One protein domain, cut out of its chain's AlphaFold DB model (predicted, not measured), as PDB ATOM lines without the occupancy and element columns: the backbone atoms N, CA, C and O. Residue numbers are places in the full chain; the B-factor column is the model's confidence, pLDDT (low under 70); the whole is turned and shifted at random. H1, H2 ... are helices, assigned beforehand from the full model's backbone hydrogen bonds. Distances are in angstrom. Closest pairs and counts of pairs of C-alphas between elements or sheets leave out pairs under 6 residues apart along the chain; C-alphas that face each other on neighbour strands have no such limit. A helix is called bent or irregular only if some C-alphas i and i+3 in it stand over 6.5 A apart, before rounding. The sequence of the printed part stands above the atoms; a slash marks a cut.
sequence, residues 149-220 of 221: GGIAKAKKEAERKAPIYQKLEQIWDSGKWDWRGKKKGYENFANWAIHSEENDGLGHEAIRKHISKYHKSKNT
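Overview. This is residues 149 to 220 of the 221 residues of an uncharacterized protein of Acinetobacter sp. CIP 102637 (UniProt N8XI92). A long, bent helix, H1, reaches out as a free arm at its beginning, residues 149 to 160, and with its second arm, H1b, crosses H3 in a small body where H2 and H3 form a splayed helical hairpin. The printed part has 72 residues with three named helices, in the order H1, H2, H3, and no named strand; the class is all helix. The whole is compact, with a radius of gyration of the C-alphas of 12.8 A, and spans 43 by 30 by 18 A, H1a making much of the length.

Arrangement. H1, residues 149 to 173, was assigned as one helix by its hydrogen bonds but is bent: C-alphas 160 and 163 are 6.9 A apart. Its arms, H1a, residues 149 to 160, and H1b, residues 163 to 173, stand at a steep tilt of 40 degrees. H2, residues 179 to 195, is irregular, with C-alphas 180 and 183 8.8 A apart, and has a kink of 57 degrees near residue 186. H1b and H2 are close but not clearly touching; their closest C-alphas, of Leu 168 and Ala 193, are 7.7 A apart. H3, residues 204 to 218, touches H1b at a steep tilt of 62 degrees, the same way; the closest C-alphas, of Glu 169 and Ile 211, are 6.8 A apart. H2 and H3, a helical hairpin, touch and run opposite ways at a steep tilt of 44 degrees; the closest C-alphas, of Ala 190 and His 204, are 5.4 A apart. H1a is apart from H2 and H3. In H1a, H1b and H3 every O i to N i+4 pair is within hydrogen-bond range; in H2, 9 of 13 are.

Along the chain. H1a begins at C-alpha 149, (-37.483, 9.102, 22.113), and measures 15.8 A; H1b measures 15.3 A. H2 measures 20.0 A, and H3, 21.4 A, ends at C-alpha 218, (-33.745, -4.608, 52.227).

Size, cuts and confidence. The C-alphas farthest apart, of Gly 149 and Arg 180, are 42.9 A apart. The printed part has no cut; the link from H1 to H2 is tight, that from H2 to H3 short. Mean pLDDT of the printed part is 74.7, and 23 residues are under 70, among them 149 to 155, 178 to 183 and 196 to 201.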
ATOM      1  N   GLY A 149     -38.395   8.059  21.638       41.03
ATOM      2  CA  GLY A 149     -37.483   9.102  22.113       41.03
ATOM      3  C   GLY A 149     -37.709   9.553  23.564       41.03
ATOM      4  O   GLY A 149     -36.742   9.808  24.275       41.03
ATOM      5  N   GLY A 150     -38.955   9.634  24.039       36.91
ATOM      6  CA  GLY A 150     -39.276   9.977  25.430       36.91
ATOM      7  C   GLY A 150     -38.945   8.843  26.398       36.91
ATOM      8  O   GLY A 150     -38.359   9.085  27.453       36.91
ATOM      9  N   ILE A 151     -39.228   7.598  25.995       47.19
ATOM     10  CA  ILE A 151     -38.798   6.397  26.724       47.19
ATOM     11  C   ILE A 151     -37.273   6.296  26.707       47.19
ATOM     12  O   ILE A 151     -36.677   6.081  27.755       47.19
ATOM     13  N   ALA A 152     -36.623   6.528  25.564       53.00
ATOM     14  CA  ALA A 152     -35.167   6.528  25.471       53.00
ATOM     15  C   ALA A 152     -34.531   7.631  26.327       53.00
ATOM     16  O   ALA A 152     -33.508   7.388  26.954       53.00
ATOM     17  N   LYS A 153     -35.130   8.826  26.408       52.50
ATOM     18  CA  LYS A 153     -34.625   9.921  27.250       52.50
ATOM     19  C   LYS A 153     -34.819   9.632  28.739       52.50
ATOM     20  O   LYS A 153     -33.892   9.846  29.511       52.50
ATOM     21  N   ALA A 154     -35.973   9.096  29.139       52.72
ATOM     22  CA  ALA A 154     -36.220   8.669  30.516       52.72
ATOM     23  C   ALA A 154     -35.321   7.488  30.919       52.72
ATOM     24  O   ALA A 154     -34.801   7.470  32.031       52.72
ATOM     25  N   LYS A 155     -35.085   6.542  30.001       65.06
ATOM     26  CA  LYS A 155     -34.170   5.413  30.191       65.06
ATOM     27  C   LYS A 155     -32.722   5.886  30.309       65.06
ATOM     28  O   LYS A 155     -32.076   5.528  31.281       65.06
ATOM     29  N   LYS A 156     -32.252   6.762  29.414       70.31
ATOM     30  CA  LYS A 156     -30.914   7.372  29.502       70.31
ATOM     31  C   LYS A 156     -30.722   8.167  30.791       70.31
ATOM     32  O   LYS A 156     -29.663   8.093  31.397       70.31
ATOM     33  N   GLU A 157     -31.734   8.908  31.234       68.31
ATOM     34  CA  GLU A 157     -31.658   9.659  32.490       68.31
ATOM     35  C   GLU A 157     -31.683   8.733  33.718       68.31
ATOM     36  O   GLU A 157     -30.992   8.994  34.700       68.31
ATOM     37  N   ALA A 158     -32.432   7.628  33.663       71.19
ATOM     38  CA  ALA A 158     -32.407   6.592  34.694       71.19
ATOM     39  C   ALA A 158     -31.055   5.859  34.732       71.19
ATOM     40  O   ALA A 158     -30.510   5.666  35.814       71.19
ATOM     41  N   GLU A 159     -30.484   5.519  33.573       78.00
ATOM     42  CA  GLU A 159     -29.144   4.932  33.427       78.00
ATOM     43  C   GLU A 159     -28.057   5.885  33.945       78.00
ATOM     44  O   GLU A 159     -27.176   5.457  34.685       78.00
ATOM     45  N   ARG A 160     -28.158   7.187  33.645       78.56
ATOM     46  CA  ARG A 160     -27.243   8.220  34.158       78.56
ATOM     47  C   ARG A 160     -27.307   8.345  35.681       78.56
ATOM     48  O   ARG A 160     -26.281   8.547  36.322       78.56
ATOM     49  N   LYS A 161     -28.504   8.231  36.268       79.44
ATOM     50  CA  LYS A 161     -28.724   8.366  37.720       79.44
ATOM     51  C   LYS A 161     -28.470   7.085  38.513       79.44
ATOM     52  O   LYS A 161     -28.205   7.167  39.708       79.44
ATOM     53  N   ALA A 162     -28.530   5.917  37.876       83.50
ATOM     54  CA  ALA A 162     -28.282   4.622  38.505       83.50
ATOM     55  C   ALA A 162     -26.958   4.537  39.299       83.50
ATOM     56  O   ALA A 162     -27.016   4.120  40.455       83.50
ATOM     57  N   PRO A 163     -25.789   4.963  38.774       84.69
ATOM     58  CA  PRO A 163     -24.540   4.906  39.538       84.69
ATOM     59  C   PRO A 163     -24.537   5.845  40.753       84.69
ATOM     60  O   PRO A 163     -23.929   5.521  41.769       84.69
ATOM     61  N   ILE A 164     -25.232   6.986  40.680       84.56
ATOM     62  CA  ILE A 164     -25.365   7.923  41.808       84.56
ATOM     63  C   ILE A 164     -26.177   7.262  42.922       84.56
ATOM     64  O   ILE A 164     -25.762   7.247  44.078       84.56
ATOM     65  N   TYR A 165     -27.303   6.644  42.565       86.50
ATOM     66  CA  TYR A 165     -28.131   5.906  43.513       86.50
ATOM     67  C   TYR A 165     -27.371   4.757  44.187       86.50
ATOM     68  O   TYR A 165     -27.405   4.658  45.407       86.50
ATOM     69  N   GLN A 166     -26.592   3.972  43.438       87.38
ATOM     70  CA  GLN A 166     -25.764   2.901  44.011       87.38
ATOM     71  C   GLN A 166     -24.728   3.413  45.023       87.38
ATOM     72  O   GLN A 166     -24.523   2.789  46.063       87.38
ATOM     73  N   LYS A 167     -24.082   4.557  44.761       86.31
ATOM     74  CA  LYS A 167     -23.161   5.177  45.731       86.31
ATOM     75  C   LYS A 167     -23.894   5.610  46.997       86.31
ATOM     76  O   LYS A 167     -23.440   5.320  48.103       86.31
ATOM     77  N   LEU A 168     -25.057   6.245  46.846       87.19
ATOM     78  CA  LEU A 168     -25.885   6.651  47.981       87.19
ATOM     79  C   LEU A 168     -26.344   5.438  48.810       87.19
ATOM     80  O   LEU A 168     -26.335   5.513  50.037       87.19
ATOM     81  N   GLU A 169     -26.681   4.316  48.172       89.81
ATOM     82  CA  GLU A 169     -26.997   3.049  48.848       89.81
ATOM     83  C   GLU A 169     -25.795   2.516  49.652       89.81
ATOM     84  O   GLU A 169     -25.948   2.182  50.826       89.81
ATOM     85  N   GLN A 170     -24.585   2.513  49.080       87.25
ATOM     86  CA  GLN A 170     -23.359   2.094  49.783       87.25
ATOM     87  C   GLN A 170     -23.041   2.984  50.993       87.25
ATOM     88  O   GLN A 170     -22.660   2.492  52.058       87.25
ATOM     89  N   ILE A 171     -23.217   4.300  50.859       86.31
ATOM     90  CA  ILE A 171     -22.991   5.245  51.959       86.31
ATOM     91  C   ILE A 171     -24.061   5.087  53.036       86.31
ATOM     92  O   ILE A 171     -23.744   5.145  54.227       86.31
ATOM     93  N   TRP A 172     -25.316   4.871  52.644       85.38
ATOM     94  CA  TRP A 172     -26.396   4.565  53.576       85.38
ATOM     95  C   TRP A 172     -26.080   3.299  54.385       85.38
ATOM     96  O   TRP A 172     -26.178   3.304  55.613       85.38
ATOM     97  N   ASP A 173     -25.593   2.259  53.711       85.12
ATOM     98  CA  ASP A 173     -25.204   0.983  54.312       85.12
ATOM     99  C   ASP A 173     -23.919   1.032  55.149       85.12
ATOM    100  O   ASP A 173     -23.691   0.136  55.961       85.12
ATOM    101  N   SER A 174     -23.111   2.095  55.045       82.31
ATOM    102  CA  SER A 174     -21.915   2.285  55.885       82.31
ATOM    103  C   SER A 174     -22.218   2.418  57.388       82.31
ATOM    104  O   SER A 174     -21.300   2.501  58.203       82.31
ATOM    105  N   GLY A 175     -23.501   2.465  57.770       68.44
ATOM    106  CA  GLY A 175     -23.949   2.439  59.163       68.44
ATOM    107  C   GLY A 175     -23.785   3.767  59.905       68.44
ATOM    108  O   GLY A 175     -24.062   3.837  61.098       68.44
ATOM    109  N   LYS A 176     -23.373   4.834  59.209       70.88
ATOM    110  CA  LYS A 176     -23.178   6.180  59.777       70.88
ATOM    111  C   LYS A 176     -24.482   6.953  60.028       70.88
ATOM    112  O   LYS A 176     -24.438   8.051  60.575       70.88
ATOM    113  N   TRP A 177     -25.630   6.400  59.636       75.38
ATOM    114  CA  TRP A 177     -26.926   7.081  59.634       75.38
ATOM    115  C   TRP A 177     -27.900   6.416  60.607       75.38
ATOM    116  O   TRP A 177     -28.206   5.230  60.490       75.38
ATOM    117  N   ASP A 178     -28.400   7.178  61.585       67.44
ATOM    118  CA  ASP A 178     -29.319   6.658  62.599       67.44
ATOM    119  C   ASP A 178     -30.744   6.484  62.039       67.44
ATOM    120  O   ASP A 178     -31.525   7.430  61.896       67.44
ATOM    121  N   TRP A 179     -31.090   5.234  61.728       60.84
ATOM    122  CA  TRP A 179     -32.389   4.828  61.191       60.84
ATOM    123  C   TRP A 179     -33.506   4.764  62.246       60.84
ATOM    124  O   TRP A 179     -34.686   4.678  61.882       60.84
ATOM    125  N   ARG A 180     -33.180   4.805  63.550       59.00
ATOM    126  CA  ARG A 180     -34.171   4.634  64.632       59.00
ATOM    127  C   ARG A 180     -35.147   5.811  64.703       59.00
ATOM    128  O   ARG A 180     -36.295   5.639  65.105       59.00
ATOM    129  N   GLY A 181     -34.750   6.975  64.186       59.59
ATOM    130  CA  GLY A 181     -35.624   8.112  63.891       59.59
ATOM    131  C   GLY A 181     -36.085   8.142  62.431       59.59
ATOM    132  O   GLY A 181     -35.821   9.135  61.757       59.59
ATOM    133  N   LYS A 182     -36.750   7.080  61.937       63.50
ATOM    134  CA  LYS A 182     -37.046   6.789  60.508       63.50
ATOM    135  C   LYS A 182     -37.156   8.014  59.588       63.50
ATOM    136  O   LYS A 182     -36.481   8.059  58.575       63.50
ATOM    137  N   LYS A 183     -37.980   9.018  59.910       64.81
ATOM    138  CA  LYS A 183     -38.156  10.212  59.059       64.81
ATOM    139  C   LYS A 183     -36.953  11.171  59.085       64.81
ATOM    140  O   LYS A 183     -36.493  11.578  58.023       64.81
ATOM    141  N   LYS A 184     -36.417  11.468  60.274       71.19
ATOM    142  CA  LYS A 184     -35.266  12.367  60.468       71.19
ATOM    143  C   LYS A 184     -33.967  11.769  59.924       71.19
ATOM    144  O   LYS A 184     -33.150  12.504  59.390       71.19
ATOM    145  N   GLY A 185     -33.801  10.446  59.993       77.56
ATOM    146  CA  GLY A 185     -32.640   9.753  59.421       77.56
ATOM    147  C   GLY A 185     -32.530   9.942  57.904       77.56
ATOM    148  O   GLY A 185     -31.473  10.325  57.409       77.56
ATOM    149  N   TYR A 186     -33.636   9.768  57.167       81.81
ATOM    150  CA  TYR A 186     -33.653   9.995  55.714       81.81
ATOM    151  C   TYR A 186     -33.512  11.470  55.331       81.81
ATOM    152  O   TYR A 186     -32.893  11.769  54.317       81.81
ATOM    153  N   GLU A 187     -34.097  12.387  56.108       79.56
ATOM    154  CA  GLU A 187     -33.965  13.833  55.878       79.56
ATOM    155  C   GLU A 187     -32.525  14.304  56.119       79.56
ATOM    156  O   GLU A 187     -31.974  15.022  55.295       79.56
ATOM    157  N   ASN A 188     -31.870  13.836  57.182       79.81
ATOM    158  CA  ASN A 188     -30.469  14.158  57.458       79.81
ATOM    159  C   ASN A 188     -29.528  13.588  56.390       79.81
ATOM    160  O   ASN A 188     -28.612  14.281  55.952       79.81
ATOM    161  N   PHE A 189     -29.781  12.356  55.939       83.19
ATOM    162  CA  PHE A 189     -29.030  11.743  54.845       83.19
ATOM    163  C   PHE A 189     -29.205  12.506  53.533       83.19
ATOM    164  O   PHE A 189     -28.223  12.819  52.867       83.19
ATOM    165  N   ALA A 190     -30.449  12.835  53.173       81.00
ATOM    166  CA  ALA A 190     -30.736  13.605  51.972       81.00
ATOM    167  C   ALA A 190     -30.077  14.987  52.045       81.00
ATOM    168  O   ALA A 190     -29.391  15.365  51.104       81.00
ATOM    169  N   ASN A 191     -30.199  15.696  53.170       80.94
ATOM    170  CA  ASN A 191     -29.530  16.977  53.388       80.94
ATOM    171  C   ASN A 191     -28.014  16.880  53.222       80.94
ATOM    172  O   ASN A 191     -27.444  17.695  52.506       80.94
ATOM    173  N   TRP A 192     -27.357  15.887  53.816       84.56
ATOM    174  CA  TRP A 192     -25.922  15.691  53.614       84.56
ATOM    175  C   TRP A 192     -25.578  15.400  52.150       84.56
ATOM    176  O   TRP A 192     -24.669  16.021  51.611       84.56
ATOM    177  N   ALA A 193     -26.333  14.513  51.499       80.12
ATOM    178  CA  ALA A 193     -26.068  14.095  50.129       80.12
ATOM    179  C   ALA A 193     -26.146  15.264  49.138       80.12
ATOM    180  O   ALA A 193     -25.313  15.359  48.252       80.12
ATOM    181  N   ILE A 194     -27.085  16.203  49.287       77.19
ATOM    182  CA  ILE A 194     -27.197  17.330  48.335       77.19
ATOM    183  C   ILE A 194     -26.053  18.335  48.495       77.19
ATOM    184  O   ILE A 194     -25.737  19.048  47.549       77.19
ATOM    185  N   HIS A 195     -25.441  18.390  49.678       73.44
ATOM    186  CA  HIS A 195     -24.295  19.254  49.959       73.44
ATOM    187  C   HIS A 195     -22.952  18.528  49.797       73.44
ATOM    188  O   HIS A 195     -21.907  19.149  49.975       73.44
ATOM    189  N   SER A 196     -22.960  17.232  49.473       66.12
ATOM    190  CA  SER A 196     -21.762  16.491  49.097       66.12
ATOM    191  C   SER A 196     -21.586  16.517  47.578       66.12
ATOM    192  O   SER A 196     -22.552  16.574  46.815       66.12
ATOM    193  N   GLU A 197     -20.339  16.448  47.114       59.81
ATOM    194  CA  GLU A 197     -20.013  16.392  45.679       59.81
ATOM    195  C   GLU A 197     -20.560  15.125  44.987       59.81
ATOM    196  O   GLU A 197     -20.486  14.984  43.770       59.81
ATOM    197  N   GLU A 198     -21.136  14.189  45.748       59.69
ATOM    198  CA  GLU A 198     -21.536  12.868  45.270       59.69
ATOM    199  C   GLU A 198     -22.908  12.820  44.586       59.69
ATOM    200  O   GLU A 198     -23.284  11.779  44.046       59.69
ATOM    201  N   ASN A 199     -23.668  13.917  44.598       67.12
ATOM    202  CA  ASN A 199     -25.097  13.877  44.295       67.12
ATOM    203  C   ASN A 199     -25.519  14.514  42.958       67.12
ATOM    204  O   ASN A 199     -26.708  14.523  42.646       67.12
ATOM    205  N   ASP A 200     -24.567  15.012  42.164       62.41
ATOM    206  CA  ASP A 200     -24.666  15.341  40.725       62.41
ATOM    207  C   ASP A 200     -26.063  15.814  40.228       62.41
ATOM    208  O   ASP A 200     -26.629  15.330  39.237       62.41
ATOM    209  N   GLY A 201     -26.660  16.758  40.970       64.25
ATOM    210  CA  GLY A 201     -27.938  17.404  40.650       64.25
ATOM    211  C   GLY A 201     -29.230  16.685  41.079       64.25
ATOM    212  O   GLY A 201     -30.305  17.068  40.611       64.25
ATOM    213  N   LEU A 202     -29.203  15.661  41.943       76.25
ATOM    214  CA  LEU A 202     -30.442  15.106  42.509       76.25
ATOM    215  C   LEU A 202     -31.009  16.025  43.602       76.25
ATOM    216  O   LEU A 202     -30.321  16.431  44.532       76.25
ATOM    217  N   GLY A 203     -32.308  16.314  43.538       75.06
ATOM    218  CA  GLY A 203     -32.985  17.079  44.584       75.06
ATOM    219  C   GLY A 203     -33.179  16.282  45.879       75.06
ATOM    220  O   GLY A 203     -33.332  15.057  45.853       75.06
ATOM    221  N   HIS A 204     -33.286  16.996  47.003       79.56
ATOM    222  CA  HIS A 204     -33.514  16.438  48.344       79.56
ATOM    223  C   HIS A 204     -34.585  15.341  48.383       79.56
ATOM    224  O   HIS A 204     -34.383  14.247  48.910       79.56
ATOM    225  N   GLU A 205     -35.743  15.619  47.785       77.31
ATOM    226  CA  GLU A 205     -36.891  14.717  47.836       77.31
ATOM    227  C   GLU A 205     -36.683  13.436  47.013       77.31
ATOM    228  O   GLU A 205     -37.220  12.385  47.367       77.31
ATOM    229  N   ALA A 206     -35.884  13.498  45.943       80.81
ATOM    230  CA  ALA A 206     -35.541  12.328  45.139       80.81
ATOM    231  C   ALA A 206     -34.656  11.360  45.937       80.81
ATOM    232  O   ALA A 206     -34.959  10.168  46.001       80.81
ATOM    233  N   ILE A 207     -33.636  11.888  46.620       83.44
ATOM    234  CA  ILE A 207     -32.726  11.116  47.480       83.44
ATOM    235  C   ILE A 207     -33.498  10.490  48.641       83.44
ATOM    236  O   ILE A 207     -33.436   9.279  48.855       83.44
ATOM    237  N   ARG A 208     -34.306  11.295  49.347       86.44
ATOM    238  CA  ARG A 208     -35.116  10.844  50.487       86.44
ATOM    239  C   ARG A 208     -36.045   9.690  50.107       86.44
ATOM    240  O   ARG A 208     -36.125   8.691  50.822       86.44
ATOM    241  N   LYS A 209     -36.758   9.817  48.979       86.62
ATOM    242  CA  LYS A 209     -37.667   8.773  48.478       86.62
ATOM    243  C   LYS A 209     -36.916   7.517  48.055       86.62
ATOM    244  O   LYS A 209     -37.368   6.421  48.384       86.62
ATOM    245  N   HIS A 210     -35.807   7.672  47.334       88.44
ATOM    246  CA  HIS A 210     -35.009   6.552  46.852       88.44
ATOM    247  C   HIS A 210     -34.471   5.710  48.020       88.44
ATOM    248  O   HIS A 210     -34.790   4.526  48.107       88.44
ATOM    249  N   ILE A 211     -33.790   6.336  48.984       87.25
ATOM    250  CA  ILE A 211     -33.206   5.636  50.139       87.25
ATOM    251  C   ILE A 211     -34.282   5.043  51.052       87.25
ATOM    252  O   ILE A 211     -34.147   3.914  51.525       87.25
ATOM    253  N   SER A 212     -35.414   5.735  51.234       85.81
ATOM    254  CA  SER A 212     -36.548   5.160  51.962       85.81
ATOM    255  C   SER A 212     -37.108   3.905  51.288       85.81
ATOM    256  O   SER A 212     -37.590   3.020  51.997       85.81
ATOM    257  N   LYS A 213     -37.099   3.831  49.952       87.56
ATOM    258  CA  LYS A 213     -37.542   2.645  49.212       87.56
ATOM    259  C   LYS A 213     -36.509   1.523  49.322       87.56
ATOM    260  O   LYS A 213     -36.903   0.415  49.665       87.56
ATOM    261  N   TYR A 214     -35.232   1.834  49.109       88.31
ATOM    262  CA  TYR A 214     -34.113   0.895  49.221       88.31
ATOM    263  C   TYR A 214     -34.065   0.203  50.593       88.31
ATOM    264  O   TYR A 214     -34.063  -1.024  50.691       88.31
ATOM    265  N   HIS A 215     -34.128   0.987  51.673       84.00
ATOM    266  CA  HIS A 215     -34.103   0.446  53.031       84.00
ATOM    267  C   HIS A 215     -35.346  -0.391  53.357       84.00
ATOM    268  O   HIS A 215     -35.250  -1.379  54.078       84.00
ATOM    269  N   LYS A 216     -36.518  -0.022  52.816       83.44
ATOM    270  CA  LYS A 216     -37.721  -0.854  52.939       83.44
ATOM    271  C   LYS A 216     -37.523  -2.191  52.242       83.44
ATOM    272  O   LYS A 216     -37.745  -3.190  52.901       83.44
ATOM    273  N   SER A 217     -37.069  -2.205  50.984       84.44
ATOM    274  CA  SER A 217     -36.849  -3.454  50.246       84.44
ATOM    275  C   SER A 217     -35.858  -4.380  50.947       84.44
ATOM    276  O   SER A 217     -36.128  -5.569  51.031       84.44
ATOM    277  N   LYS A 218     -34.777  -3.834  51.518       81.38
ATOM    278  CA  LYS A 218     -33.745  -4.608  52.227       81.38
ATOM    279  C   LYS A 218     -34.229  -5.246  53.539       81.38
ATOM    280  O   LYS A 218     -33.677  -6.253  53.947       81.38
ATOM    281  N   ASN A 219     -35.243  -4.668  54.187       69.88
ATOM    282  CA  ASN A 219     -35.798  -5.155  55.458       69.88
ATOM    283  C   ASN A 219     -37.136  -5.901  55.283       69.88
ATOM    284  O   ASN A 219     -37.900  -6.012  56.243       69.88
ATOM    285  N   THR A 220     -37.471  -6.310  54.055       61.75
ATOM    286  CA  THR A 220     -38.668  -7.128  53.764       61.75
ATOM    287  C   THR A 220     -38.357  -8.615  53.579       61.75
ATOM    288  O   THR A 220     -39.302  -9.376  53.393       61.75
TER     289      THR A 220